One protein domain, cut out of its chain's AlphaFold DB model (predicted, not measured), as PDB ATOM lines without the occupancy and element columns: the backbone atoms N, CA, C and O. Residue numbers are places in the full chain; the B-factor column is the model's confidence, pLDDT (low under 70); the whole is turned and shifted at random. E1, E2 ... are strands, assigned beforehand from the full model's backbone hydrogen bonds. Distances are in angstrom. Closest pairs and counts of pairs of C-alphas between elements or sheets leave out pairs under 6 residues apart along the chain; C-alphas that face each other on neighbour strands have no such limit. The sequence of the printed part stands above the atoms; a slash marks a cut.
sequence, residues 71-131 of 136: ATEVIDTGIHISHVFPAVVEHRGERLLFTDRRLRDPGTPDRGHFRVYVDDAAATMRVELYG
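AT A GLANCE: This is residues 71 to 131 of the 136 residues of an uncharacterized protein of Gordonia aichiensis NBRC 108223 (UniProt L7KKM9). In this slim sandwich the hairpin E1 E2 covers part of the meander E3 E4 E5, each strand antiparallel to its neighbour before. The class is all strand, with five named strands in 61 printed residues. It is a loose rod, radius of gyration of the C-alphas 13.4 A, spanning 45 by 17 by 12 A.

HOW THE PARTS SIT: Start at E4, residues 113 to 119, which makes hairpins with E3, residues 95 to 101, and E5, residues 124 to 130. Within hydrogen-bond range are N 97 and O 116, and N 117 and O 126, each 2.8 A apart. In the facing hairpin of E1, residues 71 to 76, and E2, residues 79 to 84, N 73 and O 81 are 2.9 A apart. The closest C-alphas of E1 and E5, Ala 71 and Met 125, are 6.4 A apart.

IN THESE COORDINATES: Find E1 beginning at C-alpha 71, (212.408, 163.112, 206.428); E5 runs 20.0 A to C-alpha 130, (193.974, 170.753, 199.814).

THE WHOLE: The link E3 to E4 is long, the printed part has no cut, and no printed residue is under 70 in pLDDT.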
ATOM      1  N   ALA A  71     213.549 163.693 207.134       95.25
ATOM      2  CA  ALA A  71     212.408 163.112 206.428       95.25
ATOM      3  C   ALA A  71     212.277 163.718 205.023       95.25
ATOM      4  O   ALA A  71     212.712 164.847 204.766       95.25
ATOM      5  N   THR A  72     211.707 162.965 204.082       94.75
ATOM      6  CA  THR A  72     211.385 163.454 202.734       94.75
ATOM      7  C   THR A  72     210.033 162.917 202.295       94.75
ATOM      8  O   THR A  72     209.829 161.711 202.327       94.75
ATOM      9  N   GLU A  73     209.145 163.809 201.863       93.88
ATOM     10  CA  GLU A  73     207.813 163.476 201.353       93.88
ATOM     11  C   GLU A  73     207.664 163.978 199.920       93.88
ATOM     12  O   GLU A  73     208.143 165.061 199.564       93.88
ATOM     13  N   VAL A  74     206.984 163.184 199.095       91.25
ATOM     14  CA  VAL A  74     206.722 163.499 197.689       91.25
ATOM     15  C   VAL A  74     205.243 163.824 197.535       91.25
ATOM     16  O   VAL A  74     204.387 162.979 197.774       91.25
ATOM     17  N   ILE A  75     204.943 165.059 197.132       86.69
ATOM     18  CA  ILE A  75     203.566 165.553 196.992       86.69
ATOM     19  C   ILE A  75     202.990 165.191 195.622       86.69
ATOM     20  O   ILE A  75     201.872 164.694 195.507       86.69
ATOM     21  N   ASP A  76     203.758 165.468 194.572       82.75
ATOM     22  CA  ASP A  76     203.501 165.055 193.197       82.75
ATOM     23  C   ASP A  76     204.819 165.036 192.406       82.75
ATOM     24  O   ASP A  76     205.887 165.292 192.964       82.75
ATOM     25  N   THR A  77     204.758 164.717 191.108       73.75
ATOM     26  CA  THR A  77     205.911 164.525 190.208       73.75
ATOM     27  C   THR A  77     206.853 165.730 190.063       73.75
ATOM     28  O   THR A  77     207.826 165.631 189.318       73.75
ATOM     29  N   GLY A  78     206.610 166.848 190.756       79.56
ATOM     30  CA  GLY A  78     207.497 168.012 190.762       79.56
ATOM     31  C   GLY A  78     207.831 168.597 192.136       79.56
ATOM     32  O   GLY A  78     208.654 169.508 192.189       79.56
ATOM     33  N   ILE A  79     207.228 168.125 193.236       89.06
ATOM     34  CA  ILE A  79     207.412 168.734 194.565       89.06
ATOM     35  C   ILE A  79     207.874 167.690 195.578       89.06
ATOM     36  O   ILE A  79     207.111 166.817 195.997       89.06
ATOM     37  N   HIS A  80     209.133 167.821 196.000       92.69
ATOM     38  CA  HIS A  80     209.732 167.039 197.076       92.69
ATOM     39  C   HIS A  80     209.981 167.953 198.271       92.69
ATOM     40  O   HIS A  80     210.697 168.950 198.157       92.69
ATOM     41  N   ILE A  81     209.429 167.603 199.426       94.19
ATOM     42  CA  ILE A  81     209.653 168.336 200.668       94.19
ATOM     43  C   ILE A  81     210.661 167.564 201.495       94.19
ATOM     44  O   ILE A  81     210.480 166.380 201.748       94.19
ATOM     45  N   SER A  82     211.744 168.224 201.897       94.62
ATOM     46  CA  SER A  82     212.770 167.649 202.763       94.62
ATOM     47  C   SER A  82     212.896 168.482 204.022       94.62
ATOM     48  O   SER A  82     213.030 169.701 203.943       94.62
ATOM     49  N   HIS A  83     212.889 167.820 205.172       95.69
ATOM     50  CA  HIS A  83     213.049 168.474 206.461       95.69
ATOM     51  C   HIS A  83     214.154 167.790 207.256       95.69
ATOM     52  O   HIS A  83     214.166 166.565 207.361       95.69
ATOM     53  N   VAL A  84     215.082 168.590 207.781       95.94
ATOM     54  CA  VAL A  84     216.132 168.143 208.700       95.94
ATOM     55  C   VAL A  84     215.675 168.490 210.107       95.94
ATOM     56  O   VAL A  84     215.412 169.659 210.391       95.94
ATOM     57  N   PHE A  85     215.566 167.481 210.962       95.38
ATOM     58  CA  PHE A  85     215.161 167.665 212.349       95.38
ATOM     59  C   PHE A  85     216.311 168.272 213.159       95.38
ATOM     60  O   PHE A  85     217.478 168.085 212.819       95.38
ATOM     61  N   PRO A  86     216.028 169.018 214.233       92.94
ATOM     62  CA  PRO A  86     217.072 169.473 215.133       92.94
ATOM     63  C   PRO A  86     217.527 168.327 216.052       92.94
ATOM     64  O   PRO A  86     216.720 167.545 216.570       92.94
ATOM     65  N   ALA A  87     218.837 168.257 216.307       90.19
ATOM     66  CA  ALA A  87     219.409 167.274 217.230       90.19
ATOM     67  C   ALA A  87     218.840 167.444 218.651       90.19
ATOM     68  O   ALA A  87     218.492 166.468 219.314       90.19
ATOM     69  N   VAL A  88     218.684 168.695 219.093       93.88
ATOM     70  CA  VAL A  88     217.983 169.045 220.331       93.88
ATOM     71  C   VAL A  88     216.524 169.326 219.993       93.88
ATOM     72  O   VAL A  88     216.246 170.185 219.166       93.88
ATOM     73  N   VAL A  89     215.594 168.617 220.635       91.69
ATOM     74  CA  VAL A  89     214.152 168.827 220.435       91.69
ATOM     75  C   VAL A  89     213.774 170.243 220.867       91.69
ATOM     76  O   VAL A  89     213.801 170.557 222.058       91.69
ATOM     77  N   GLU A  90     213.403 171.081 219.901       89.69
ATOM     78  CA  GLU A  90     212.983 172.461 220.152       89.69
ATOM     79  C   GLU A  90     211.491 172.544 220.480       89.69
ATOM     80  O   GLU A  90     211.097 173.269 221.395       89.69
ATOM     81  N   HIS A  91     210.660 171.776 219.767       89.81
ATOM     82  CA  HIS A  91     209.214 171.732 219.965       89.81
ATOM     83  C   HIS A  91     208.719 170.300 220.160       89.81
ATOM     84  O   HIS A  91     209.226 169.351 219.566       89.81
ATOM     85  N   ARG A  92     207.706 170.144 221.016       91.44
ATOM     86  CA  ARG A  92     207.013 168.869 221.223       91.44
ATOM     87  C   ARG A  92     205.627 168.930 220.614       91.44
ATOM     88  O   ARG A  92     204.886 169.872 220.891       91.44
ATOM     89  N   GLY A  93     205.275 167.876 219.890       92.81
ATOM     90  CA  GLY A  93     204.011 167.793 219.184       92.81
ATOM     91  C   GLY A  93     204.094 168.409 217.797       92.81
ATOM     92  O   GLY A  93     205.056 169.083 217.423       92.81
ATOM     93  N   GLU A  94     203.039 168.157 217.039       95.62
ATOM     94  CA  GLU A  94     202.947 168.578 215.657       95.62
ATOM     95  C   GLU A  94     202.792 170.099 215.529       95.62
ATOM     96  O   GLU A  94     201.959 170.724 216.193       95.62
ATOM     97  N   ARG A  95     203.575 170.693 214.625       95.56
ATOM     98  CA  ARG A  95     203.493 172.111 214.262       95.56
ATOM     99  C   ARG A  95     203.463 172.291 212.752       95.56
ATOM    100  O   ARG A  95     204.120 171.560 212.015       95.56
ATOM    101  N   LEU A  96     202.744 173.316 212.302       96.62
ATOM    102  CA  LEU A  96     202.796 173.757 210.912       96.62
ATOM    103  C   LEU A  96     204.193 174.319 210.622       96.62
ATOM    104  O   LEU A  96     204.632 175.269 211.271       96.62
ATOM    105  N   LEU A  97     204.886 173.727 209.653       95.12
ATOM    106  CA  LEU A  97     206.165 174.215 209.156       95.12
ATOM    107  C   LEU A  97     205.942 175.334 208.135       95.12
ATOM    108  O   LEU A  97     206.495 176.419 208.291       95.12
ATOM    109  N   PHE A  98     205.122 175.078 207.112       95.00
ATOM    110  CA  PHE A  98     204.703 176.079 206.130       95.00
ATOM    111  C   PHE A  98     203.482 175.618 205.320       95.00
ATOM    112  O   PHE A  98     203.116 174.439 205.321       95.00
ATOM    113  N   THR A  99     202.900 176.569 204.591       95.62
ATOM    114  CA  THR A  99     201.839 176.353 203.601       95.62
ATOM    115  C   THR A  99     202.303 176.895 202.256       95.62
ATOM    116  O   THR A  99     202.830 178.008 202.210       95.62
ATOM    117  N   ASP A 100     202.091 176.153 201.169       93.19
ATOM    118  CA  ASP A 100     202.422 176.628 199.819       93.19
ATOM    119  C   ASP A 100     201.449 176.098 198.751       93.19
ATOM    120  O   ASP A 100     200.671 175.169 198.977       93.19
ATOM    121  N   ARG A 101     201.460 176.722 197.573       90.75
ATOM    122  CA  ARG A 101     200.630 176.357 196.426       90.75
ATOM    123  C   ARG A 101     201.261 175.234 195.625       90.75
ATOM    124  O   ARG A 101     202.476 175.138 195.477       90.75
ATOM    125  N   ARG A 102     200.412 174.411 195.018       90.00
ATOM    126  CA  ARG A 102     200.869 173.362 194.107       90.00
ATOM    127  C   ARG A 102     201.280 173.949 192.758       90.00
ATOM    128  O   ARG A 102     200.638 174.865 192.243       90.00
ATOM    129  N   LEU A 103     202.336 173.383 192.172       87.19
ATOM    130  CA  LEU A 103     202.842 173.781 190.860       87.19
ATOM    131  C   LEU A 103     201.771 173.571 189.784       87.19
ATOM    132  O   LEU A 103     201.151 172.504 189.704       87.19
ATOM    133  N   ARG A 104     201.582 174.590 188.941       85.56
ATOM    134  CA  ARG A 104     200.667 174.569 187.795       85.56
ATOM    135  C   ARG A 104     201.275 175.290 186.598       85.56
ATOM    136  O   ARG A 104     201.964 176.297 186.770       85.56
ATOM    137  N   ASP A 105     200.933 174.825 185.404       86.62
ATOM    138  CA  ASP A 105     201.300 175.512 184.171       86.62
ATOM    139  C   ASP A 105     200.433 176.765 183.968       86.62
ATOM    140  O   ASP A 105     199.243 176.766 184.322       86.62
ATOM    141  N   PRO A 106     200.977 177.845 183.381       85.50
ATOM    142  CA  PRO A 106     200.189 179.018 183.027       85.50
ATOM    143  C   PRO A 106     198.964 178.647 182.176       85.50
ATOM    144  O   PRO A 106     199.073 177.930 181.187       85.50
ATOM    145  N   GLY A 107     197.785 179.147 182.558       87.50
ATOM    146  CA  GLY A 107     196.523 178.871 181.858       87.50
ATOM    147  C   GLY A 107     195.809 177.580 182.279       87.50
ATOM    148  O   GLY A 107     194.699 177.337 181.810       87.50
ATOM    149  N   THR A 108     196.386 176.783 183.185       84.44
ATOM    150  CA  THR A 108     195.708 175.613 183.769       84.44
ATOM    151  C   THR A 108     194.948 175.971 185.058       84.44
ATOM    152  O   THR A 108     195.312 176.939 185.740       84.44
ATOM    153  N   PRO A 109     193.869 175.233 185.402       85.19
ATOM    154  CA  PRO A 109     193.127 175.452 186.640       85.19
ATOM    155  C   PRO A 109     194.015 175.363 187.884       85.19
ATOM    156  O   PRO A 109     195.042 174.687 187.895       85.19
ATOM    157  N   ASP A 110     193.608 176.046 188.953       87.25
ATOM    158  CA  ASP A 110     194.271 175.916 190.248       87.25
ATOM    159  C   ASP A 110     194.240 174.456 190.734       87.25
ATOM    160  O   ASP A 110     193.205 173.790 190.679       87.25
ATOM    161  N   ARG A 111     195.396 173.962 191.182       89.25
ATOM    162  CA  ARG A 111     195.581 172.595 191.690       89.25
ATOM    163  C   ARG A 111     195.492 172.528 193.214       89.25
ATOM    164  O   ARG A 111     195.596 171.431 193.765       89.25
ATOM    165  N   GLY A 112     195.282 173.672 193.866       92.31
ATOM    166  CA  GLY A 112     195.172 173.807 195.308       92.31
ATOM    167  C   GLY A 112     196.509 174.069 195.985       92.31
ATOM    168  O   GLY A 112     197.461 174.581 195.387       92.31
ATOM    169  N   HIS A 113     196.570 173.735 197.264       93.19
ATOM    170  CA  HIS A 113     197.707 174.032 198.121       93.19
ATOM    171  C   HIS A 113     198.023 172.836 199.017       93.19
ATOM    172  O   HIS A 113     197.312 171.830 199.015       93.19
ATOM    173  N   PHE A 114     199.124 172.921 199.744       93.94
ATOM    174  CA  PHE A 114     199.517 171.909 200.702       93.94
ATOM    175  C   PHE A 114     200.045 172.556 201.973       93.94
ATOM    176  O   PHE A 114     200.596 173.659 201.948       93.94
ATOM    177  N   ARG A 115     199.866 171.853 203.088       96.38
ATOM    178  CA  ARG A 115     200.406 172.230 204.392       96.38
ATOM    179  C   ARG A 115     201.368 171.154 204.851       96.38
ATOM    180  O   ARG A 115     201.056 169.966 204.764       96.38
ATOM    181  N   VAL A 116     202.533 171.577 205.320       96.81
ATOM    182  CA  VAL A 116     203.565 170.680 205.833       96.81
ATOM    183  C   VAL A 116     203.621 170.834 207.336       96.81
ATOM    184  O   VAL A 116     203.839 171.934 207.841       96.81
ATOM    185  N   TYR A 117     203.462 169.723 208.033       97.38
ATOM    186  CA  TYR A 117     203.558 169.627 209.475       97.38
ATOM    187  C   TYR A 117     204.770 168.788 209.856       97.38
ATOM    188  O   TYR A 117     205.129 167.845 209.147       97.38
ATOM    189  N   VAL A 118     205.397 169.132 210.975       97.38
ATOM    190  CA  VAL A 118     206.525 168.384 211.535       97.38
ATOM    191  C   VAL A 118     206.361 168.218 213.038       97.38
ATOM    192  O   VAL A 118     205.776 169.075 213.701       97.38
ATOM    193  N   ASP A 119     206.904 167.131 213.573       96.38
ATOM    194  CA  ASP A 119     207.085 166.916 215.008       96.38
ATOM    195  C   ASP A 119     208.561 166.581 215.254       96.38
ATOM    196  O   ASP A 119     209.034 165.520 214.840       96.38
ATOM    197  N   ASP A 120     209.293 167.490 215.906       94.00
ATOM    198  CA  ASP A 120     210.736 167.342 216.141       94.00
ATOM    199  C   ASP A 120     211.036 166.193 217.124       94.00
ATOM    200  O   ASP A 120     212.075 165.533 217.031       94.00
ATOM    201  N   ALA A 121     210.127 165.939 218.074       92.75
ATOM    202  CA  ALA A 121     210.281 164.908 219.092       92.75
ATOM    203  C   ALA A 121     210.016 163.511 218.524       92.75
ATOM    204  O   ALA A 121     210.728 162.571 218.863       92.75
ATOM    205  N   ALA A 122     209.014 163.377 217.654       93.75
ATOM    206  CA  ALA A 122     208.749 162.132 216.939       93.75
ATOM    207  C   ALA A 122     209.631 161.964 215.687       93.75
ATOM    208  O   ALA A 122     209.686 160.869 215.132       93.75
ATOM    209  N   ALA A 123     210.299 163.035 215.243       95.25
ATOM    210  CA  ALA A 123     211.019 163.118 213.975       95.25
ATOM    211  C   ALA A 123     210.153 162.654 212.788       95.25
ATOM    212  O   ALA A 123     210.567 161.861 211.941       95.25
ATOM    213  N   THR A 124     208.919 163.163 212.745       95.50
ATOM    214  CA  THR A 124     207.945 162.851 211.691       95.50
ATOM    215  C   THR A 124     207.584 164.089 210.884       95.50
ATOM    216  O   THR A 124     207.636 165.218 211.376       95.50
ATOM    217  N   MET A 125     207.229 163.861 209.621       96.56
ATOM    218  CA  MET A 125     206.720 164.876 208.707       96.56
ATOM    219  C   MET A 125     205.402 164.387 208.123       96.56
ATOM    220  O   MET A 125     205.269 163.218 207.771       96.56
ATOM    221  N   ARG A 126     204.432 165.290 208.022       95.69
ATOM    222  CA  ARG A 126     203.111 165.001 207.479       95.69
ATOM    223  C   ARG A 126     202.724 166.086 206.498       95.69
ATOM    224  O   ARG A 126     202.887 167.272 206.777       95.69
ATOM    225  N   VAL A 127     202.197 165.680 205.352       95.56
ATOM    226  CA  VAL A 127     201.717 166.609 204.334       95.56
ATOM    227  C   VAL A 127     200.222 166.430 204.150       95.56
ATOM    228  O   VAL A 127     199.734 165.320 203.959       95.56
ATOM    229  N   GLU A 128     199.498 167.542 204.185       95.00
ATOM    230  CA  GLU A 128     198.085 167.594 203.830       95.00
ATOM    231  C   GLU A 128     197.914 168.292 202.490       95.00
ATOM    232  O   GLU A 128     198.496 169.354 202.253       95.00
ATOM    233  N   LEU A 129     197.096 167.698 201.622       93.25
ATOM    234  CA  LEU A 129     196.767 168.243 200.312       93.25
ATOM    235  C   LEU A 129     195.353 168.794 200.331       93.25
ATOM    236  O   LEU A 129     194.421 168.103 200.738       93.25
ATOM    237  N   TYR A 130     195.219 170.012 199.828       92.25
ATOM    238  CA  TYR A 130     193.974 170.753 199.814       92.25
ATOM    239  C   TYR A 130     193.574 171.112 198.387       92.25
ATOM    240  O   TYR A 130     194.415 171.369 197.516       92.25
ATOM    241  N   GLY A 131     192.268 171.134 198.148       88.56
ATOM    242  CA  GLY A 131     191.679 171.538 196.881       88.56
ATOM    243  C   GLY A 131     191.796 173.049 196.620       88.56
ATOM    244  O   GLY A 131     192.067 173.835 197.525       88.56
TER     245      GLY A 131